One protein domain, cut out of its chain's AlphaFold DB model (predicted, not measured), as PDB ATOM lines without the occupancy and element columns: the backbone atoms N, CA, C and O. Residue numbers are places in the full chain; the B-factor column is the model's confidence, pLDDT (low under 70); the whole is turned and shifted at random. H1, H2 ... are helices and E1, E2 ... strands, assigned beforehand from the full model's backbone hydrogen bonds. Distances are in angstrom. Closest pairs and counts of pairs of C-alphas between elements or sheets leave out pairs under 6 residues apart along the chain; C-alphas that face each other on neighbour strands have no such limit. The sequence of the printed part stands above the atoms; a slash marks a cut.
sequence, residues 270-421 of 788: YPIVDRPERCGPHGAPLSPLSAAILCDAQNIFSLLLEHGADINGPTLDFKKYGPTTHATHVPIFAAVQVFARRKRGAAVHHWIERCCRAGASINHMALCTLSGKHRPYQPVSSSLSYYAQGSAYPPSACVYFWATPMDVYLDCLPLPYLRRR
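Overview. This is residues 270 to 421 of the 788 residues of an uncharacterized protein of Sporothrix brasiliensis 5110 (UniProt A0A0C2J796). Two helical hairpins, H1 with H2 and H4 with H5, stand side by side as the core of a flat model, and H7 packs along H4. Beside this core is a small sheet of two strands, E1 and E2, from which a long loop bearing the short H6 runs out and back; H8 lies far from the core at the end of the printed part. The 152 printed residues have eight named helices and two named strands in the order H1 H2 H3 H4 H5 E1 H6 E2 H7 H8, the strands antiparallel. The class is mostly helix, with under half of the residues in named elements. The whole is compact, with a radius of gyration of the C-alphas of 15.8 A and spans of 46 by 44 by 24 A.

Arrangement. Begin at residues 270 to 287, which have no named element; there residues 277 to 278 pair antiparallel with 285 to 286. Next come H1, residues 288 to 294, and H2, residues 298 to 306, a helical hairpin: they touch at a shallow tilt of 24 degrees, opposite ways, closest at the C-alphas of Ala 292 and Phe 301, 5.4 A apart. H3, residues 318 to 321, touches no helix. The hub is H4, residues 331 to 341. H4 touches H1 at a shallow tilt of 14 degrees, the same way, with the C-alphas of Ser 290 and Pro 331 closest at 4.7 A. H4 forms a helical hairpin with H5, residues 346 to 357, at a shallow tilt of 16 degrees; the C-alphas of Ala 335 and Trp 351 are closest, at 5.3 A. Look next at E1, residues 366 to 368, and E2, residues 401 to 403, antiparallel neighbours at 132 degrees: N 366 and O 403 are within hydrogen-bond range at 2.9 A, as are N 401 and O 368 at 3.0 A. Between them in the chain is H6, residues 383 to 386, touching no helix. H7, residues 405 to 412, touches H4 at a shallow tilt of 33 degrees, only just short of steep, and the C-alphas of Phe 333 and Pro 405 are closest at 4.9 A. H8, residues 415 to 421, is apart from H7. Every O i to N i+4 pair is within hydrogen-bond range in H1, H2, H4 and H7, against 5 of 8 in H5 and 1 of 3 in H8, where 2 of 4 O i to N i+3 pairs are; H3 and H6 are too short for an O i to N i+4 pair.

Along the chain. Find C-alpha 288 at (-34.173, -32.506, -33.912), where H1 begins. H2 is 12.4 A long, and H4 runs 15.5 A from C-alpha 331 at (-27.083, -31.094, -28.908). H5 is 16.9 A long, H7 10.4 A and H8 10.2 A, ending at C-alpha 421 at (-20.300, -39.662, -1.058).

Size, cuts and confidence. The two C-alphas farthest apart are those of Ala 346 and Ala 392, at 49.0 A. The printed part has no cut. The links H2 to H3, E1 to H6 and H6 to E2 are long. The mean pLDDT of the printed part is 79.1, and residues 343 to 347, 371 to 398 and 415 to 421 are under 70.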
ATOM      1  N   TYR A 270     -35.832 -20.594 -39.193       71.00
ATOM      2  CA  TYR A 270     -34.977 -21.746 -38.863       71.00
ATOM      3  C   TYR A 270     -35.352 -22.973 -39.703       71.00
ATOM      4  O   TYR A 270     -36.546 -23.329 -39.712       71.00
ATOM      5  N   PRO A 271     -34.397 -23.615 -40.394       84.69
ATOM      6  CA  PRO A 271     -34.698 -24.769 -41.223       84.69
ATOM      7  C   PRO A 271     -35.279 -25.887 -40.350       84.69
ATOM      8  O   PRO A 271     -35.105 -25.921 -39.127       84.69
ATOM      9  N   ILE A 272     -36.024 -26.800 -40.970       87.50
ATOM     10  CA  ILE A 272     -36.735 -27.871 -40.258       87.50
ATOM     11  C   ILE A 272     -35.818 -28.714 -39.353       87.50
ATOM     12  O   ILE A 272     -36.265 -29.178 -38.306       87.50
ATOM     13  N   VAL A 273     -34.547 -28.858 -39.738       91.06
ATOM     14  CA  VAL A 273     -33.513 -29.635 -39.041       91.06
ATOM     15  C   VAL A 273     -33.046 -29.028 -37.715       91.06
ATOM     16  O   VAL A 273     -32.604 -29.777 -36.847       91.06
ATOM     17  N   ASP A 274     -33.229 -27.720 -37.516       90.06
ATOM     18  CA  ASP A 274     -32.848 -27.020 -36.280       90.06
ATOM     19  C   ASP A 274     -34.056 -26.659 -35.416       90.06
ATOM     20  O   ASP A 274     -33.931 -26.447 -34.211       90.06
ATOM     21  N   ARG A 275     -35.242 -26.563 -36.030       88.50
ATOM     22  CA  ARG A 275     -36.416 -25.902 -35.451       88.50
ATOM     23  C   ARG A 275     -36.796 -26.472 -34.067       88.50
ATOM     24  O   ARG A 275     -37.256 -27.611 -33.984       88.50
ATOM     25  N   PRO A 276     -36.674 -25.683 -32.979       87.62
ATOM     26  CA  PRO A 276     -36.817 -26.205 -31.627       87.62
ATOM     27  C   PRO A 276     -38.282 -26.236 -31.172       87.62
ATOM     28  O   PRO A 276     -39.014 -25.239 -31.243       87.62
ATOM     29  N   GLU A 277     -38.692 -27.386 -30.639       88.06
ATOM     30  CA  GLU A 277     -40.063 -27.699 -30.227       88.06
ATOM     31  C   GLU A 277     -40.175 -27.915 -28.718       88.06
ATOM     32  O   GLU A 277     -39.355 -28.605 -28.116       88.06
ATOM     33  N   ARG A 278     -41.242 -27.392 -28.099       85.31
ATOM     34  CA  ARG A 278     -41.588 -27.671 -26.693       85.31
ATOM     35  C   ARG A 278     -42.136 -29.099 -26.547       85.31
ATOM     36  O   ARG A 278     -43.348 -29.312 -26.456       85.31
ATOM     37  N   CYS A 279     -41.237 -30.079 -26.582       82.44
ATOM     38  CA  CYS A 279     -41.537 -31.504 -26.408       82.44
ATOM     39  C   CYS A 279     -40.464 -32.289 -25.630       82.44
ATOM     40  O   CYS A 279     -40.594 -33.508 -25.502       82.44
ATOM     41  N   GLY A 280     -39.430 -31.618 -25.108       78.56
ATOM     42  CA  GLY A 280     -38.513 -32.194 -24.126       78.56
ATOM     43  C   GLY A 280     -39.157 -32.346 -22.736       78.56
ATOM     44  O   GLY A 280     -40.325 -31.985 -22.540       78.56
ATOM     45  N   PRO A 281     -38.405 -32.862 -21.742       71.75
ATOM     46  CA  PRO A 281     -38.854 -32.936 -20.352       71.75
ATOM     47  C   PRO A 281     -39.383 -31.582 -19.856       71.75
ATOM     48  O   PRO A 281     -38.813 -30.539 -20.168       71.75
ATOM     49  N   HIS A 282     -40.492 -31.593 -19.112       78.19
ATOM     50  CA  HIS A 282     -41.173 -30.384 -18.612       78.19
ATOM     51  C   HIS A 282     -41.574 -29.361 -19.699       78.19
ATOM     52  O   HIS A 282     -41.819 -28.196 -19.400       78.19
ATOM     53  N   GLY A 283     -41.666 -29.783 -20.968       81.56
ATOM     54  CA  GLY A 283     -41.970 -28.893 -22.091       81.56
ATOM     55  C   GLY A 283     -40.778 -28.062 -22.570       81.56
ATOM     56  O   GLY A 283     -40.979 -27.121 -23.339       81.56
ATOM     57  N   ALA A 284     -39.552 -28.398 -22.150       84.56
ATOM     58  CA  ALA A 284     -38.339 -27.744 -22.626       84.56
ATOM     59  C   ALA A 284     -38.234 -27.793 -24.167       84.56
ATOM     60  O   ALA A 284     -38.644 -28.788 -24.783       84.56
ATOM     61  N   PRO A 285     -37.693 -26.739 -24.807       89.50
ATOM     62  CA  PRO A 285     -37.385 -26.762 -26.227       89.50
ATOM     63  C   PRO A 285     -36.310 -27.810 -26.530       89.50
ATOM     64  O   PRO A 285     -35.306 -27.934 -25.824       89.50
ATOM     65  N   LEU A 286     -36.554 -28.563 -27.594       92.81
ATOM     66  CA  LEU A 286     -35.754 -29.685 -28.057       92.81
ATOM     67  C   LEU A 286     -35.532 -29.513 -29.562       92.81
ATOM     68  O   LEU A 286     -36.506 -29.357 -30.301       92.81
ATOM     69  N   SER A 287     -34.277 -29.506 -30.012       94.88
ATOM     70  CA  SER A 287     -33.941 -29.530 -31.443       94.88
ATOM     71  C   SER A 287     -34.017 -30.966 -31.992       94.88
ATOM     72  O   SER A 287     -33.958 -31.922 -31.210       94.88
ATOM     73  N   PRO A 288     -34.149 -31.167 -33.318       96.06
ATOM     74  CA  PRO A 288     -34.173 -32.506 -33.912       96.06
ATOM     75  C   PRO A 288     -32.930 -33.347 -33.584       96.06
ATOM     76  O   PRO A 288     -33.072 -34.520 -33.238       96.06
ATOM     77  N   LEU A 289     -31.731 -32.747 -33.599       96.75
ATOM     78  CA  LEU A 289     -30.489 -33.416 -33.187       96.75
ATOM     79  C   LEU A 289     -30.546 -33.870 -31.720       96.75
ATOM     80  O   LEU A 289     -30.275 -35.032 -31.424       96.75
ATOM     81  N   SER A 290     -30.968 -32.995 -30.802       96.19
ATOM     82  CA  SER A 290     -31.138 -33.352 -29.388       96.19
ATOM     83  C   SER A 290     -32.196 -34.436 -29.167       96.19
ATOM     84  O   SER A 290     -32.038 -35.273 -28.279       96.19
ATOM     85  N   ALA A 291     -33.268 -34.461 -29.967       95.62
ATOM     86  CA  ALA A 291     -34.259 -35.536 -29.927       95.62
ATOM     87  C   ALA A 291     -33.654 -36.878 -30.365       95.62
ATOM     88  O   ALA A 291     -33.871 -37.890 -29.698       95.62
ATOM     89  N   ALA A 292     -32.840 -36.881 -31.428       96.56
ATOM     90  CA  ALA A 292     -32.118 -38.069 -31.877       96.56
ATOM     91  C   ALA A 292     -31.161 -38.597 -30.799       96.56
ATOM     92  O   ALA A 292     -31.177 -39.792 -30.515       96.56
ATOM     93  N   ILE A 293     -30.422 -37.713 -30.123       95.81
ATOM     94  CA  ILE A 293     -29.543 -38.076 -29.002       95.81
ATOM     95  C   ILE A 293     -30.335 -38.686 -27.831       95.81
ATOM     96  O   ILE A 293     -30.013 -39.782 -27.369       95.81
ATOM     97  N   LEU A 294     -31.398 -38.019 -27.355       93.31
ATOM     98  CA  LEU A 294     -32.214 -38.515 -26.233       93.31
ATOM     99  C   LEU A 294     -32.855 -39.885 -26.529       93.31
ATOM    100  O   LEU A 294     -32.996 -40.706 -25.616       93.31
ATOM    101  N   CYS A 295     -33.220 -40.139 -27.789       93.50
ATOM    102  CA  CYS A 295     -33.830 -41.386 -28.260       93.50
ATOM    103  C   CYS A 295     -32.840 -42.406 -28.858       93.50
ATOM    104  O   CYS A 295     -33.284 -43.435 -29.363       93.50
ATOM    105  N   ASP A 296     -31.525 -42.172 -28.759       94.12
ATOM    106  CA  ASP A 296     -30.449 -43.054 -29.255       94.12
ATOM    107  C   ASP A 296     -30.428 -43.310 -30.777       94.12
ATOM    108  O   ASP A 296     -29.859 -44.290 -31.257       94.12
ATOM    109  N   ALA A 297     -31.048 -42.424 -31.554       95.12
ATOM    110  CA  ALA A 297     -31.253 -42.590 -32.985       95.12
ATOM    111  C   ALA A 297     -30.030 -42.122 -33.801       95.12
ATOM    112  O   ALA A 297     -29.989 -41.008 -34.330       95.12
ATOM    113  N   GLN A 298     -28.996 -42.966 -33.862       95.06
ATOM    114  CA  GLN A 298     -27.712 -42.659 -34.505       95.06
ATOM    115  C   GLN A 298     -27.798 -42.386 -36.013       95.06
ATOM    116  O   GLN A 298     -27.105 -41.489 -36.508       95.06
ATOM    117  N   ASN A 299     -28.629 -43.126 -36.752       96.38
ATOM    118  CA  ASN A 299     -28.797 -42.898 -38.186       96.38
ATOM    119  C   ASN A 299     -29.626 -41.633 -38.436       96.38
ATOM    120  O   ASN A 299     -29.316 -40.874 -39.352       96.38
ATOM    121  N   ILE A 300     -30.617 -41.348 -37.583       96.75
ATOM    122  CA  ILE A 300     -31.381 -40.091 -37.643       96.75
ATOM    123  C   ILE A 300     -30.487 -38.880 -37.338       96.75
ATOM    124  O   ILE A 300     -30.555 -37.884 -38.053       96.75
ATOM    125  N   PHE A 301     -29.624 -38.956 -36.323       97.06
ATOM    126  CA  PHE A 301     -28.673 -37.887 -36.005       97.06
ATOM    127  C   PHE A 301     -27.714 -37.604 -37.172       97.06
ATOM    128  O   PHE A 301     -27.495 -36.448 -37.523       97.06
ATOM    129  N   SER A 302     -27.184 -38.657 -37.801       97.31
ATOM    130  CA  SER A 302     -26.263 -38.523 -38.940       97.31
ATOM    131  C   SER A 302     -26.969 -37.893 -40.147       97.31
ATOM    132  O   SER A 302     -26.491 -36.898 -40.683       97.31
ATOM    133  N   LEU A 303     -28.180 -38.366 -40.470       97.06
ATOM    134  CA  LEU A 303     -29.038 -37.797 -41.511       97.06
ATOM    135  C   LEU A 303     -29.347 -36.306 -41.294       97.06
ATOM    136  O   LEU A 303     -29.434 -35.551 -42.259       97.06
ATOM    137  N   LEU A 304     -29.549 -35.873 -40.047       97.00
ATOM    138  CA  LEU A 304     -29.806 -34.467 -39.731       97.00
ATOM    139  C   LEU A 304     -28.569 -33.595 -39.998       97.00
ATOM    140  O   LEU A 304     -28.709 -32.538 -40.611       97.00
ATOM    141  N   LEU A 305     -27.370 -34.055 -39.625       96.69
ATOM    142  CA  LEU A 305     -26.116 -33.365 -39.961       96.69
ATOM    143  C   LEU A 305     -25.859 -33.336 -41.478       96.69
ATOM    144  O   LEU A 305     -25.502 -32.290 -42.010       96.69
ATOM    145  N   GLU A 306     -26.136 -34.430 -42.198       96.19
ATOM    146  CA  GLU A 306     -26.104 -34.479 -43.675       96.19
ATOM    147  C   GLU A 306     -27.056 -33.454 -44.328       96.19
ATOM    148  O   GLU A 306     -26.827 -33.018 -45.455       96.19
ATOM    149  N   HIS A 307     -28.123 -33.057 -43.625       95.38
ATOM    150  CA  HIS A 307     -29.083 -32.034 -44.056       95.38
ATOM    151  C   HIS A 307     -28.789 -30.637 -43.474       95.38
ATOM    152  O   HIS A 307     -29.636 -29.748 -43.577       95.38
ATOM    153  N   GLY A 308     -27.595 -30.425 -42.907       95.69
ATOM    154  CA  GLY A 308     -27.116 -29.116 -42.459       95.69
ATOM    155  C   GLY A 308     -27.651 -28.656 -41.102       95.69
ATOM    156  O   GLY A 308     -27.743 -27.452 -40.885       95.69
ATOM    157  N   ALA A 309     -28.022 -29.580 -40.209       95.56
ATOM    158  CA  ALA A 309     -28.404 -29.239 -38.838       95.56
ATOM    159  C   ALA A 309     -27.226 -28.637 -38.046       95.56
ATOM    160  O   ALA A 309     -26.134 -29.209 -38.034       95.56
ATOM    161  N   ASP A 310     -27.455 -27.536 -37.327       96.06
ATOM    162  CA  ASP A 310     -26.442 -26.909 -36.479       96.06
ATOM    163  C   ASP A 310     -26.199 -27.743 -35.213       96.06
ATOM    164  O   ASP A 310     -27.052 -27.872 -34.328       96.06
ATOM    165  N   ILE A 311     -24.984 -28.276 -35.100       96.81
ATOM    166  CA  ILE A 311     -24.526 -29.048 -33.945       96.81
ATOM    167  C   ILE A 311     -24.461 -28.227 -32.642       96.81
ATOM    168  O   ILE A 311     -24.502 -28.796 -31.549       96.81
ATOM    169  N   ASN A 312     -24.382 -26.899 -32.735       95.25
ATOM    170  CA  ASN A 312     -24.461 -25.983 -31.597       95.25
ATOM    171  C   ASN A 312     -25.915 -25.621 -31.246       95.25
ATOM    172  O   ASN A 312     -26.164 -25.069 -30.178       95.25
ATOM    173  N   GLY A 313     -26.878 -26.017 -32.081       91.94
ATOM    174  CA  GLY A 313     -28.304 -25.807 -31.875       91.94
ATOM    175  C   GLY A 313     -28.774 -24.369 -32.138       91.94
ATOM    176  O   GLY A 313     -27.994 -23.419 -32.120       91.94
ATOM    177  N   PRO A 314     -30.087 -24.180 -32.354       91.56
ATOM    178  CA  PRO A 314     -30.656 -22.873 -32.664       91.56
ATOM    179  C   PRO A 314     -30.527 -21.904 -31.484       91.56
ATOM    180  O   PRO A 314     -30.904 -22.227 -30.353       91.56
ATOM    181  N   THR A 315     -30.129 -20.666 -31.770       88.06
ATOM    182  CA  THR A 315     -30.230 -19.550 -30.824       88.06
ATOM    183  C   THR A 315     -31.695 -19.321 -30.432       88.06
ATOM    184  O   THR A 315     -32.541 -18.931 -31.238       88.06
ATOM    185  N   LEU A 316     -32.045 -19.597 -29.172       85.94
ATOM    186  CA  LEU A 316     -33.421 -19.418 -28.715       85.94
ATOM    187  C   LEU A 316     -33.749 -17.946 -28.470       85.94
ATOM    188  O   LEU A 316     -33.115 -17.274 -27.662       85.94
ATOM    189  N   ASP A 317     -34.849 -17.488 -29.067       84.81
ATOM    190  CA  ASP A 317     -35.535 -16.295 -28.583       84.81
ATOM    191  C   ASP A 317     -36.117 -16.566 -27.185       84.81
ATOM    192  O   ASP A 317     -37.143 -17.244 -27.032       84.81
ATOM    193  N   PHE A 318     -35.465 -16.009 -26.163       78.94
ATOM    194  CA  PHE A 318     -35.895 -16.098 -24.771       78.94
ATOM    195  C   PHE A 318     -37.304 -15.532 -24.538       78.94
ATOM    196  O   PHE A 318     -37.997 -16.039 -23.658       78.94
ATOM    197  N   LYS A 319     -37.785 -14.567 -25.343       81.25
ATOM    198  CA  LYS A 319     -39.154 -14.029 -25.218       81.25
ATOM    199  C   LYS A 319     -40.205 -15.073 -25.600       81.25
ATOM    200  O   LYS A 319     -41.244 -15.180 -24.954       81.25
ATOM    201  N   LYS A 320     -39.932 -15.870 -26.637       82.19
ATOM    202  CA  LYS A 320     -40.820 -16.941 -27.114       82.19
ATOM    203  C   LYS A 320     -40.700 -18.223 -26.288       82.19
ATOM    204  O   LYS A 320     -41.715 -18.847 -25.961       82.19
ATOM    205  N   TYR A 321     -39.475 -18.657 -25.994       78.94
ATOM    206  CA  TYR A 321     -39.220 -19.972 -25.397       78.94
ATOM    207  C   TYR A 321     -39.066 -19.951 -23.876       78.94
ATOM    208  O   TYR A 321     -39.421 -20.952 -23.246       78.94
ATOM    209  N   GLY A 322     -38.642 -18.829 -23.293       82.06
ATOM    210  CA  GLY A 322     -38.187 -18.746 -21.907       82.06
ATOM    211  C   GLY A 322     -36.824 -19.425 -21.688       82.06
ATOM    212  O   GLY A 322     -36.367 -20.189 -22.545       82.06
ATOM    213  N   PRO A 323     -36.164 -19.171 -20.545       77.88
ATOM    214  CA  PRO A 323     -35.035 -19.980 -20.095       77.88
ATOM    215  C   PRO A 323     -35.487 -21.421 -19.807       77.88
ATOM    216  O   PRO A 323     -36.665 -21.694 -19.564       77.88
ATOM    217  N   THR A 324     -34.552 -22.366 -19.890       81.56
ATOM    218  CA  THR A 324     -34.862 -23.802 -20.022       81.56
ATOM    219  C   THR A 324     -34.083 -24.621 -18.999       81.56
ATOM    220  O   THR A 324     -32.941 -24.281 -18.719       81.56
ATOM    221  N   THR A 325     -34.631 -25.713 -18.462       80.75
ATOM    222  CA  THR A 325     -33.983 -26.422 -17.339       80.75
ATOM    223  C   THR A 325     -32.628 -27.050 -17.669       80.75
ATOM    224  O   THR A 325     -31.755 -27.104 -16.813       80.75
ATOM    225  N   HIS A 326     -32.429 -27.517 -18.905       79.62
ATOM    226  CA  HIS A 326     -31.227 -28.273 -19.285       79.62
ATOM    227  C   HIS A 326     -30.702 -27.946 -20.697       79.62
ATOM    228  O   HIS A 326     -30.071 -28.794 -21.321       79.62
ATOM    229  N   ALA A 327     -31.025 -26.764 -21.239       90.38
ATOM    230  CA  ALA A 327     -30.552 -26.281 -22.546       90.38
ATOM    231  C   ALA A 327     -30.695 -27.273 -23.727       90.38
ATOM    232  O   ALA A 327     -29.945 -27.214 -24.693       90.38
ATOM    233  N   THR A 328     -31.710 -28.148 -23.712       92.00
ATOM    234  CA  THR A 328     -31.885 -29.269 -24.666       92.00
ATOM    235  C   THR A 328     -32.143 -28.874 -26.128       92.00
ATOM    236  O   THR A 328     -32.348 -29.738 -26.978       92.00
ATOM    237  N   HIS A 329     -32.115 -27.587 -26.461       92.50
ATOM    238  CA  HIS A 329     -32.017 -27.111 -27.838       92.50
ATOM    239  C   HIS A 329     -30.596 -27.299 -28.399       92.50
ATOM    240  O   HIS A 329     -30.455 -27.569 -29.589       92.50
ATOM    241  N   VAL A 330     -29.572 -27.256 -27.539       95.44
ATOM    242  CA  VAL A 330     -28.164 -27.501 -27.869       95.44
ATOM    243  C   VAL A 330     -27.849 -29.011 -27.778       95.44
ATOM    244  O   VAL A 330     -27.984 -29.597 -26.697       95.44
ATOM    245  N   PRO A 331     -27.393 -29.660 -28.867       96.38
ATOM    246  CA  PRO A 331     -27.083 -31.094 -28.908       96.38
ATOM    247  C   PRO A 331     -26.107 -31.599 -27.835       96.38
ATOM    248  O   PRO A 331     -26.375 -32.629 -27.213       96.38
ATOM    249  N   ILE A 332     -25.016 -30.878 -27.543       96.00
ATOM    250  CA  ILE A 332     -24.024 -31.340 -26.551       96.00
ATOM    251  C   ILE A 332     -24.612 -31.439 -25.127       96.00
ATOM    252  O   ILE A 332     -24.292 -32.375 -24.395       96.00
ATOM    253  N   PHE A 333     -25.560 -30.571 -24.756       95.00
ATOM    254  CA  PHE A 333     -26.272 -30.663 -23.473       95.00
ATOM    255  C   PHE A 333     -27.202 -31.879 -23.422       95.00
ATOM    256  O   PHE A 333     -27.301 -32.540 -22.386       95.00
ATOM    257  N   ALA A 334     -27.846 -32.229 -24.541       94.81
ATOM    258  CA  ALA A 334     -28.619 -33.463 -24.638       94.81
ATOM    259  C   ALA A 334     -27.713 -34.699 -24.495       94.81
ATOM    260  O   ALA A 334     -28.039 -35.594 -23.718       94.81
ATOM    261  N   ALA A 335     -26.548 -34.728 -25.157       95.12
ATOM    262  CA  ALA A 335     -25.577 -35.823 -25.047       95.12
ATOM    263  C   ALA A 335     -25.105 -36.034 -23.605       95.12
ATOM    264  O   ALA A 335     -25.135 -37.154 -23.088       95.12
ATOM    265  N   VAL A 336     -24.750 -34.947 -22.921       93.25
ATOM    266  CA  VAL A 336     -24.304 -34.986 -21.527       93.25
ATOM    267  C   VAL A 336     -25.447 -35.349 -20.562       93.25
ATOM    268  O   VAL A 336     -25.234 -36.113 -19.619       93.25
ATOM    269  N   GLN A 337     -26.689 -34.934 -20.836       91.75
ATOM    270  CA  GLN A 337     -27.862 -35.397 -20.085       91.75
ATOM    271  C   GLN A 337     -28.120 -36.907 -20.254       91.75
ATOM    272  O   GLN A 337     -28.494 -37.574 -19.284       91.75
ATOM    273  N   VAL A 338     -27.921 -37.472 -21.452       91.75
ATOM    274  CA  VAL A 338     -27.998 -38.932 -21.651       91.75
ATOM    275  C   VAL A 338     -26.873 -39.633 -20.882       91.75
ATOM    276  O   VAL A 338     -27.135 -40.646 -20.229       91.75
ATOM    277  N   PHE A 339     -25.659 -39.069 -20.890       89.81
ATOM    278  CA  PHE A 339     -24.492 -39.578 -20.158       89.81
ATOM    279  C   PHE A 339     -24.703 -39.620 -18.636       89.81
ATOM    280  O   PHE A 339     -24.448 -40.656 -18.026       89.81
ATOM    281  N   ALA A 340     -25.267 -38.569 -18.034       87.50
ATOM    282  CA  ALA A 340     -25.601 -38.550 -16.606       87.50
ATOM    283  C   ALA A 340     -26.731 -39.531 -16.224       87.50
ATOM    284  O   ALA A 340     -26.692 -40.163 -15.166       87.50
ATOM    285  N   ARG A 341     -27.764 -39.662 -17.073       85.12
ATOM    286  CA  ARG A 341     -28.981 -40.431 -16.743       85.12
ATOM    287  C   ARG A 341     -28.862 -41.932 -16.997       85.12
ATOM    288  O   ARG A 341     -29.491 -42.718 -16.285       85.12
ATOM    289  N   ARG A 342     -28.114 -42.359 -18.018       83.94
ATOM    290  CA  ARG A 342     -27.979 -43.785 -18.347       83.94
ATOM    291  C   ARG A 342     -26.950 -44.442 -17.434       83.94
ATOM    292  O   ARG A 342     -25.773 -44.101 -17.462       83.94
ATOM    293  N   LYS A 343     -27.380 -45.443 -16.659       67.69
ATOM    294  CA  LYS A 343     -26.513 -46.215 -15.754       67.69
ATOM    295  C   LYS A 343     -25.460 -47.037 -16.521       67.69
ATOM    296  O   LYS A 343     -25.639 -48.233 -16.707       67.69
ATOM    297  N   ARG A 344     -24.342 -46.385 -16.863       57.19
ATOM    298  CA  ARG A 344     -23.050 -46.951 -17.300       57.19
ATOM    299  C   ARG A 344     -23.099 -47.865 -18.533       57.19
ATOM    300  O   ARG A 344     -23.327 -49.066 -18.431       57.19
ATOM    301  N   GLY A 345     -22.703 -47.321 -19.679       57.28
ATOM    302  CA  GLY A 345     -22.303 -48.106 -20.847       57.28
ATOM    303  C   GLY A 345     -21.326 -47.325 -21.724       57.28
ATOM    304  O   GLY A 345     -21.454 -46.108 -21.850       57.28
ATOM    305  N   ALA A 346     -20.370 -48.010 -22.361       60.53
ATOM    306  CA  ALA A 346     -19.447 -47.374 -23.312       60.53
ATOM    307  C   ALA A 346     -20.201 -46.675 -24.463       60.53
ATOM    308  O   ALA A 346     -19.810 -45.599 -24.906       60.53
ATOM    309  N   ALA A 347     -21.356 -47.232 -24.844       64.06
ATOM    310  CA  ALA A 347     -22.298 -46.688 -25.817       64.06
ATOM    311  C   ALA A 347     -22.955 -45.345 -25.425       64.06
ATOM    312  O   ALA A 347     -23.830 -44.884 -26.150       64.06
ATOM    313  N   VAL A 348     -22.570 -44.689 -24.322       71.31
ATOM    314  CA  VAL A 348     -23.075 -43.346 -23.973       71.31
ATOM    315  C   VAL A 348     -22.015 -42.249 -24.119       71.31
ATOM    316  O   VAL A 348     -22.355 -41.127 -24.481       71.31
ATOM    317  N   HIS A 349     -20.728 -42.582 -23.964       84.69
ATOM    318  CA  HIS A 349     -19.621 -41.674 -24.302       84.69
ATOM    319  C   HIS A 349     -19.678 -41.234 -25.774       84.69
ATOM    320  O   HIS A 349     -19.429 -40.075 -26.105       84.69
ATOM    321  N   HIS A 350     -20.093 -42.166 -26.640       90.75
ATOM    322  CA  HIS A 350     -20.163 -41.976 -28.085       90.75
ATOM    323  C   HIS A 350     -20.989 -40.746 -28.502       90.75
ATOM    324  O   HIS A 350     -20.695 -40.160 -29.537       90.75
ATOM    325  N   TRP A 351     -21.994 -40.326 -27.721       94.00
ATOM    326  CA  TRP A 351     -22.810 -39.159 -28.060       94.00
ATOM    327  C   TRP A 351     -22.063 -37.836 -27.876       94.00
ATOM    328  O   TRP A 351     -22.155 -36.969 -28.741       94.00
ATOM    329  N   ILE A 352     -21.290 -37.700 -26.794       93.88
ATOM    330  CA  ILE A 352     -20.423 -36.536 -26.546       93.88
ATOM    331  C   ILE A 352     -19.354 -36.479 -27.645       93.88
ATOM    332  O   ILE A 352     -19.207 -35.476 -28.335       93.88
ATOM    333  N   GLU A 353     -18.693 -37.611 -27.874       93.00
ATOM    334  CA  GLU A 353     -17.654 -37.812 -28.885       93.00
ATOM    335  C   GLU A 353     -18.138 -37.493 -30.317       93.00
ATOM    336  O   GLU A 353     -17.463 -36.780 -31.060       93.00
ATOM    337  N   ARG A 354     -19.339 -37.951 -30.701       94.44
ATOM    338  CA  ARG A 354     -19.952 -37.674 -32.013       94.44
ATOM    339  C   ARG A 354     -20.368 -36.208 -32.159       94.44
ATOM    340  O   ARG A 354     -20.246 -35.670 -33.255       94.44
ATOM    341  N   CYS A 355     -20.799 -35.553 -31.077       96.31
ATOM    342  CA  CYS A 355     -21.049 -34.111 -31.084       96.31
ATOM    343  C   CYS A 355     -19.744 -33.323 -31.280       96.31
ATOM    344  O   CYS A 355     -19.684 -32.470 -32.161       96.31
ATOM    345  N   CYS A 356     -18.681 -33.640 -30.533       95.19
ATOM    346  CA  CYS A 356     -17.380 -32.984 -30.691       95.19
ATOM    347  C   CYS A 356     -16.792 -33.195 -32.099       95.19
ATOM    348  O   CYS A 356     -16.350 -32.226 -32.710       95.19
ATOM    349  N   ARG A 357     -16.873 -34.412 -32.668       95.12
ATOM    350  CA  ARG A 357     -16.478 -34.675 -34.071       95.12
ATOM    351  C   ARG A 357     -17.261 -33.854 -35.097       95.12
ATOM    352  O   ARG A 357     -16.706 -33.517 -36.134       95.12
ATOM    353  N   ALA A 358     -18.526 -33.548 -34.821       95.69
ATOM    354  CA  ALA A 358     -19.363 -32.716 -35.682       95.69
ATOM    355  C   ALA A 358     -19.143 -31.201 -35.481       95.69
ATOM    356  O   ALA A 358     -19.775 -30.414 -36.178       95.69
ATOM    357  N   GLY A 359     -18.261 -30.783 -34.561       96.19
ATOM    358  CA  GLY A 359     -17.940 -29.374 -34.294       96.19
ATOM    359  C   GLY A 359     -18.626 -28.764 -33.066       96.19
ATOM    360  O   GLY A 359     -18.604 -27.544 -32.907       96.19
ATOM    361  N   ALA A 360     -19.236 -29.567 -32.184       95.25
ATOM    362  CA  ALA A 360     -19.813 -29.054 -30.940       95.25
ATOM    363  C   ALA A 360     -18.732 -28.532 -29.984       95.25
ATOM    364  O   ALA A 360     -17.850 -29.288 -29.559       95.25
ATOM    365  N   SER A 361     -18.862 -27.284 -29.536       91.12
ATOM    366  CA  SER A 361     -18.062 -26.795 -28.410       91.12
ATOM    367  C   SER A 361     -18.570 -27.387 -27.093       91.12
ATOM    368  O   SER A 361     -19.702 -27.135 -26.685       91.12
ATOM    369  N   ILE A 362     -17.721 -28.121 -26.364       86.50
ATOM    370  CA  ILE A 362     -18.032 -28.529 -24.979       86.50
ATOM    371  C   ILE A 362     -18.021 -27.336 -24.007       86.50
ATOM    372  O   ILE A 362     -18.541 -27.438 -22.904       86.50
ATOM    373  N   ASN A 363     -17.477 -26.189 -24.427       85.31
ATOM    374  CA  ASN A 363     -17.508 -24.930 -23.680       85.31
ATOM    375  C   ASN A 363     -18.706 -24.046 -24.088       85.31
ATOM    376  O   ASN A 363     -18.734 -22.863 -23.755       85.31
ATOM    377  N   HIS A 364     -19.677 -24.574 -24.844       89.44
ATOM    378  CA  HIS A 364     -20.881 -23.836 -25.230       89.44
ATOM    379  C   HIS A 364     -21.677 -23.449 -23.974       89.44
ATOM    380  O   HIS A 364     -22.221 -24.316 -23.295       89.44
ATOM    381  N   MET A 365     -21.764 -22.152 -23.673       89.38
ATOM    382  CA  MET A 365     -22.557 -21.645 -22.552       89.38
ATOM    383  C   MET A 365     -24.002 -21.392 -22.980       89.38
ATOM    384  O   MET A 365     -24.248 -20.669 -23.942       89.38
ATOM    385  N   ALA A 366     -24.964 -21.934 -22.233       87.81
ATOM    386  CA  ALA A 366     -26.389 -21.728 -22.473       87.81
ATOM    387  C   ALA A 366     -27.102 -21.238 -21.205       87.81
ATOM    388  O   ALA A 366     -26.847 -21.723 -20.101       87.81
ATOM    389  N   LEU A 367     -28.023 -20.280 -21.358       85.88
ATOM    390  CA  LEU A 367     -28.806 -19.749 -20.242       85.88
ATOM    391  C   LEU A 367     -29.898 -20.751 -19.832       85.88
ATOM    392  O   LEU A 367     -30.783 -21.095 -20.626       85.88
ATOM    393  N   CYS A 368     -29.851 -21.210 -18.582       83.50
ATOM    394  CA  CYS A 368     -30.704 -22.283 -18.082       83.50
ATOM    395  C   CYS A 368     -31.242 -22.046 -16.659       83.50
ATOM    396  O   CYS A 368     -30.825 -21.130 -15.948       83.50
ATOM    397  N   THR A 369     -32.181 -22.905 -16.254       80.00
ATOM    398  CA  THR A 369     -32.713 -23.031 -14.888       80.00
ATOM    399  C   THR A 369     -32.309 -24.380 -14.282       80.00
ATOM    400  O   THR A 369     -33.068 -25.345 -14.347       80.00
ATOM    401  N   LEU A 370     -31.118 -24.460 -13.678       72.88
ATOM    402  CA  LEU A 370     -30.686 -25.653 -12.932       72.88
ATOM    403  C   LEU A 370     -31.710 -26.019 -11.842       72.88
ATOM    404  O   LEU A 370     -32.325 -25.130 -11.246       72.88
ATOM    405  N   SER A 371     -31.890 -27.315 -11.555       65.31
ATOM    406  CA  SER A 371     -33.045 -27.836 -10.793       65.31
ATOM    407  C   SER A 371     -33.105 -27.472  -9.296       65.31
ATOM    408  O   SER A 371     -33.926 -28.011  -8.553       65.31
ATOM    409  N   GLY A 372     -32.237 -26.568  -8.836       54.00
ATOM    410  CA  GLY A 372     -32.149 -26.077  -7.458       54.00
ATOM    411  C   GLY A 372     -31.367 -26.983  -6.506       54.00
ATOM    412  O   GLY A 372     -30.902 -26.503  -5.480       54.00
ATOM    413  N   LYS A 373     -31.159 -28.256  -6.860       56.94
ATOM    414  CA  LYS A 373     -30.473 -29.256  -6.017       56.94
ATOM    415  C   LYS A 373     -28.977 -29.008  -5.855       56.94
ATOM    416  O   LYS A 373     -28.406 -29.411  -4.848       56.94
ATOM    417  N   HIS A 374     -28.365 -28.351  -6.836       52.41
ATOM    418  CA  HIS A 374     -26.961 -27.963  -6.824       52.41
ATOM    419  C   HIS A 374     -26.860 -26.505  -7.286       52.41
ATOM    420  O   HIS A 374     -27.192 -26.185  -8.427       52.41
ATOM    421  N   ARG A 375     -26.445 -25.611  -6.381       50.88
ATOM    422  CA  ARG A 375     -26.241 -24.174  -6.640       50.88
ATOM    423  C   ARG A 375     -24.851 -23.726  -6.151       50.88
ATOM    424  O   ARG A 375     -24.760 -23.117  -5.092       50.88
ATOM    425  N   PRO A 376     -23.768 -24.027  -6.889       43.97
ATOM    426  CA  PRO A 376     -22.423 -23.553  -6.555       43.97
ATOM    427  C   PRO A 376     -22.114 -22.133  -7.073       43.97
ATOM    428  O   PRO A 376     -21.049 -21.606  -6.771       43.97
ATOM    429  N   TYR A 377     -23.010 -21.514  -7.854       53.72
ATOM    430  CA  TYR A 377     -22.765 -20.236  -8.536       53.72
ATOM    431  C   TYR A 377     -23.727 -19.122  -8.119       53.72
ATOM    432  O   TYR A 377     -24.863 -19.368  -7.709       53.72
ATOM    433  N   GLN A 378     -23.268 -17.877  -8.277       45.91
ATOM    434  CA  GLN A 378     -24.085 -16.680  -8.077       45.91
ATOM    435  C   GLN A 378     -25.193 -16.562  -9.144       45.91
ATOM    436  O   GLN A 378     -24.992 -16.964 -10.294       45.91
ATOM    437  N   PRO A 379     -26.365 -15.999  -8.791       52.16
ATOM    438  CA  PRO A 379     -27.443 -15.743  -9.743       52.16
ATOM    439  C   PRO A 379     -27.023 -14.722 -10.810       52.16
ATOM    440  O   PRO A 379     -26.416 -13.699 -10.488       52.16
ATOM    441  N   VAL A 380     -27.449 -14.910 -12.066       51.97
ATOM    442  CA  VAL A 380     -27.515 -13.775 -13.002       51.97
ATOM    443  C   VAL A 380     -28.526 -12.772 -12.433       51.97
ATOM    444  O   VAL A 380     -29.646 -13.159 -12.097       51.97
ATOM    445  N   SER A 381     -28.108 -11.509 -12.281       45.88
ATOM    446  CA  SER A 381     -28.819 -10.469 -11.515       45.88
ATOM    447  C   SER A 381     -30.338 -10.433 -11.749       45.88
ATOM    448  O   SER A 381     -30.813 -10.454 -12.886       45.88
ATOM    449  N   SER A 382     -31.094 -10.278 -10.658       47.06
ATOM    450  CA  SER A 382     -32.563 -10.171 -10.620       47.06
ATOM    451  C   SER A 382     -33.147  -9.023 -11.454       47.06
ATOM    452  O   SER A 382     -34.333  -9.037 -11.777       47.06
ATOM    453  N   SER A 383     -32.323  -8.070 -11.889       48.00
ATOM    454  CA  SER A 383     -32.700  -7.084 -12.910       48.00
ATOM    455  C   SER A 383     -33.179  -7.727 -14.223       48.00
ATOM    456  O   SER A 383     -34.046  -7.167 -14.890       48.00
ATOM    457  N   LEU A 384     -32.687  -8.919 -14.586       47.00
ATOM    458  CA  LEU A 384     -33.053  -9.608 -15.832       47.00
ATOM    459  C   LEU A 384     -34.376 -10.394 -15.734       47.00
ATOM    460  O   LEU A 384     -35.067 -10.551 -16.743       47.00
ATOM    461  N   SER A 385     -34.778 -10.856 -14.544       46.66
ATOM    462  CA  SER A 385     -36.065 -11.550 -14.367       46.66
ATOM    463  C   SER A 385     -37.264 -10.596 -14.426       46.66
ATOM    464  O   SER A 385     -38.335 -11.006 -14.871       46.66
ATOM    465  N   TYR A 386     -37.074  -9.317 -14.082       45.47
ATOM    466  CA  TYR A 386     -38.126  -8.292 -14.108       45.47
ATOM    467  C   TYR A 386     -38.628  -7.955 -15.528       45.47
ATOM    468  O   TYR A 386     -39.798  -7.638 -15.716       45.47
ATOM    469  N   TYR A 387     -37.768  -8.065 -16.550       48.22
ATOM    470  CA  TYR A 387     -38.122  -7.763 -17.949       48.22
ATOM    471  C   TYR A 387     -38.617  -8.975 -18.757       48.22
ATOM    472  O   TYR A 387     -39.079  -8.812 -19.888       48.22
ATOM    473  N   ALA A 388     -38.508 -10.194 -18.222       48.12
ATOM    474  CA  ALA A 388     -38.756 -11.416 -18.988       48.12
ATOM    475  C   ALA A 388     -40.247 -11.667 -19.289       48.12
ATOM    476  O   ALA A 388     -40.570 -12.292 -20.301       48.12
ATOM    477  N   GLN A 389     -41.158 -11.205 -18.424       45.31
ATOM    478  CA  GLN A 389     -42.606 -11.370 -18.583       45.31
ATOM    479  C   GLN A 389     -43.356 -10.167 -18.007       45.31
ATOM    480  O   GLN A 389     -43.181  -9.836 -16.842       45.31
ATOM    481  N   GLY A 390     -44.282  -9.586 -18.777       46.53
ATOM    482  CA  GLY A 390     -45.267  -8.607 -18.287       46.53
ATOM    483  C   GLY A 390     -46.375  -9.237 -17.430       46.53
ATOM    484  O   GLY A 390     -47.549  -8.928 -17.616       46.53
ATOM    485  N   SER A 391     -46.012 -10.178 -16.555       43.41
ATOM    486  CA  SER A 391     -46.894 -10.822 -15.582       43.41
ATOM    487  C   SER A 391     -46.740 -10.110 -14.244       43.41
ATOM    488  O   SER A 391     -45.622  -9.971 -13.762       43.41
ATOM    489  N   ALA A 392     -47.849  -9.706 -13.617       42.84
ATOM    490  CA  ALA A 392     -47.827  -8.995 -12.332       42.84
ATOM    491  C   ALA A 392     -47.191  -9.805 -11.180       42.84
ATOM    492  O   ALA A 392     -46.813  -9.227 -10.166       42.84
ATOM    493  N   TYR A 393     -47.045 -11.122 -11.353       40.72
ATOM    494  CA  TYR A 393     -46.271 -11.993 -10.474       40.72
ATOM    495  C   TYR A 393     -45.402 -12.947 -11.311       40.72
ATOM    496  O   TYR A 393     -45.948 -13.670 -12.157       40.72
ATOM    497  N   PRO A 394     -44.074 -13.000 -11.095       44.75
ATOM    498  CA  PRO A 394     -43.267 -14.131 -11.529       44.75
ATOM    499  C   PRO A 394     -43.512 -15.334 -10.596       44.75
ATOM    500  O   PRO A 394     -43.683 -15.143  -9.389       44.75
ATOM    501  N   PRO A 395     -43.494 -16.585 -11.097       51.78
ATOM    502  CA  PRO A 395     -43.412 -17.752 -10.222       51.78
ATOM    503  C   PRO A 395     -42.108 -17.696  -9.409       51.78
ATOM    504  O   PRO A 395     -41.057 -17.304  -9.924       51.78
ATOM    505  N   SER A 396     -42.190 -18.060  -8.130       45.72
ATOM    506  CA  SER A 396     -41.179 -17.760  -7.111       45.72
ATOM    507  C   SER A 396     -39.753 -18.200  -7.476       45.72
ATOM    508  O   SER A 396     -39.505 -19.341  -7.860       45.72
ATOM    509  N   ALA A 397     -38.806 -17.269  -7.309       57.88
ATOM    510  CA  ALA A 397     -37.356 -17.494  -7.247       57.88
ATOM    511  C   ALA A 397     -36.730 -18.383  -8.353       57.88
ATOM    512  O   ALA A 397     -35.756 -19.105  -8.108       57.88
ATOM    513  N   CYS A 398     -37.234 -18.300  -9.590       59.72
ATOM    514  CA  CYS A 398     -36.579 -18.896 -10.759       59.72
ATOM    515  C   CYS A 398     -35.271 -18.153 -11.098       59.72
ATOM    516  O   CYS A 398     -35.274 -17.202 -11.875       59.72
ATOM    517  N   VAL A 399     -34.157 -18.597 -10.511       71.69
ATOM    518  CA  VAL A 399     -32.807 -18.093 -10.812       71.69
ATOM    519  C   VAL A 399     -32.317 -18.626 -12.161       71.69
ATOM    520  O   VAL A 399     -32.500 -19.805 -12.470       71.69
ATOM    521  N   TYR A 400     -31.660 -17.764 -12.939       79.31
ATOM    522  CA  TYR A 400     -31.037 -18.115 -14.214       79.31
ATOM    523  C   TYR A 400     -29.516 -18.153 -14.085       79.31
ATOM    524  O   TYR A 400     -28.918 -17.294 -13.433       79.31
ATOM    525  N   PHE A 401     -28.904 -19.137 -14.741       81.81
ATOM    526  CA  PHE A 401     -27.460 -19.337 -14.776       81.81
ATOM    527  C   PHE A 401     -27.000 -19.550 -16.217       81.81
ATOM    528  O   PHE A 401     -27.678 -20.228 -16.994       81.81
ATOM    529  N   TRP A 402     -25.828 -19.021 -16.561       84.88
ATOM    530  CA  TRP A 402     -25.065 -19.549 -17.687       84.88
ATOM    531  C   TRP A 402     -24.470 -20.883 -17.250       84.88
ATOM    532  O   TRP A 402     -23.680 -20.919 -16.313       84.88
ATOM    533  N   ALA A 403     -24.891 -21.967 -17.893       86.19
ATOM    534  CA  ALA A 403     -24.350 -23.297 -17.658       86.19
ATOM    535  C   ALA A 403     -23.510 -23.741 -18.848       86.19
ATOM    536  O   ALA A 403     -23.860 -23.482 -20.003       86.19
ATOM    537  N   THR A 404     -22.445 -24.472 -18.555       90.38
ATOM    538  CA  THR A 404     -21.776 -25.371 -19.493       90.38
ATOM    539  C   THR A 404     -22.530 -26.711 -19.549       90.38
ATOM    540  O   THR A 404     -23.365 -27.004 -18.681       90.38
ATOM    541  N   PRO A 405     -22.221 -27.602 -20.508       90.12
ATOM    542  CA  PRO A 405     -22.716 -28.974 -20.483       90.12
ATOM    543  C   PRO A 405     -22.336 -29.712 -19.188       90.12
ATOM    544  O   PRO A 405     -23.096 -30.571 -18.745       90.12
ATOM    545  N   MET A 406     -21.208 -29.366 -18.551       85.31
ATOM    546  CA  MET A 406     -20.736 -30.020 -17.325       85.31
ATOM    547  C   MET A 406     -21.597 -29.675 -16.100       85.31
ATOM    548  O   MET A 406     -21.870 -30.546 -15.277       85.31
ATOM    549  N   ASP A 407     -22.139 -28.461 -16.009       86.50
ATOM    550  CA  ASP A 407     -23.086 -28.107 -14.941       86.50
ATOM    551  C   ASP A 407     -24.390 -28.913 -15.068       86.50
ATOM    552  O   ASP A 407     -24.959 -29.387 -14.082       86.50
ATOM    553  N   VAL A 408     -24.826 -29.158 -16.311       85.56
ATOM    554  CA  VAL A 408     -25.988 -30.008 -16.613       85.56
ATOM    555  C   VAL A 408     -25.677 -31.502 -16.447       85.56
ATOM    556  O   VAL A 408     -26.598 -32.259 -16.134       85.56
ATOM    557  N   TYR A 409     -24.414 -31.944 -16.560       86.50
ATOM    558  CA  TYR A 409     -23.998 -33.282 -16.110       86.50
ATOM    559  C   TYR A 409     -24.282 -33.444 -14.616       86.50
ATOM    560  O   TYR A 409     -24.993 -34.371 -14.227       86.50
ATOM    561  N   LEU A 410     -23.773 -32.512 -13.803       83.44
ATOM    562  CA  LEU A 410     -23.875 -32.542 -12.345       83.44
ATOM    563  C   LEU A 410     -25.332 -32.481 -11.860       83.44
ATOM    564  O   LEU A 410     -25.737 -33.340 -11.081       83.44
ATOM    565  N   ASP A 411     -26.149 -31.554 -12.371       82.75
ATOM    566  CA  ASP A 411     -27.583 -31.457 -12.020       82.75
ATOM    567  C   ASP A 411     -28.406 -32.676 -12.503       82.75
ATOM    568  O   ASP A 411     -29.468 -32.980 -11.955       82.75
ATOM    569  N   CYS A 412     -27.915 -33.419 -13.506       83.44
ATOM    570  CA  CYS A 412     -28.533 -34.666 -13.965       83.44
ATOM    571  C   CYS A 412     -28.017 -35.936 -13.262       83.44
ATOM    572  O   CYS A 412     -28.600 -37.004 -13.495       83.44
ATOM    573  N   LEU A 413     -26.973 -35.870 -12.424       80.44
ATOM    574  CA  LEU A 413     -26.509 -37.033 -11.662       80.44
ATOM    575  C   LEU A 413     -27.586 -37.462 -10.646       80.44
ATOM    576  O   LEU A 413     -28.122 -36.628  -9.913       80.44
ATOM    577  N   PRO A 414     -27.940 -38.759 -10.546       77.25
ATOM    578  CA  PRO A 414     -28.983 -39.177  -9.616       77.25
ATOM    579  C   PRO A 414     -28.540 -38.953  -8.166       77.25
ATOM    580  O   PRO A 414     -27.521 -39.504  -7.759       77.25
ATOM    581  N   LEU A 415     -29.340 -38.240  -7.362       66.50
ATOM    582  CA  LEU A 415     -29.046 -37.918  -5.949       66.50
ATOM    583  C   LEU A 415     -28.416 -39.062  -5.111       66.50
ATOM    584  O   LEU A 415     -27.515 -38.760  -4.331       66.50
ATOM    585  N   PRO A 416     -28.789 -40.356  -5.252       63.72
ATOM    586  CA  PRO A 416     -28.129 -41.452  -4.528       63.72
ATOM    587  C   PRO A 416     -26.656 -41.721  -4.894       63.72
ATOM    588  O   PRO A 416     -25.994 -42.451  -4.162       63.72
ATOM    589  N   TYR A 417     -26.136 -41.185  -6.004       57.47
ATOM    590  CA  TYR A 417     -24.698 -41.189  -6.317       57.47
ATOM    591  C   TYR A 417     -23.939 -40.102  -5.548       57.47
ATOM    592  O   TYR A 417     -22.777 -40.307  -5.220       57.47
ATOM    593  N   LEU A 418     -24.597 -38.974  -5.260       52.78
ATOM    594  CA  LEU A 418     -24.001 -37.834  -4.564       52.78
ATOM    595  C   LEU A 418     -24.126 -38.002  -3.043       52.78
ATOM    596  O   LEU A 418     -23.125 -37.980  -2.338       52.78
ATOM    597  N   ARG A 419     -25.328 -38.319  -2.533       47.88
ATOM    598  CA  ARG A 419     -25.555 -38.541  -1.091       47.88
ATOM    599  C   ARG A 419     -24.741 -39.702  -0.504       47.88
ATOM    600  O   ARG A 419     -24.366 -39.623   0.651       47.88
ATOM    601  N   ARG A 420     -24.417 -40.739  -1.291       50.22
ATOM    602  CA  ARG A 420     -23.503 -41.833  -0.883       50.22
ATOM    603  C   ARG A 420     -22.007 -41.469  -0.939       50.22
ATOM    604  O   ARG A 420     -21.176 -42.362  -0.832       50.22
ATOM    605  N   ARG A 421     -21.664 -40.203  -1.187       45.50
ATOM    606  CA  ARG A 421     -20.300 -39.662  -1.058       45.50
ATOM    607  C   ARG A 421     -20.216 -38.523  -0.049       45.50
ATOM    608  O   ARG A 421     -19.181 -38.353   0.567       45.50
TER     609      ARG A 421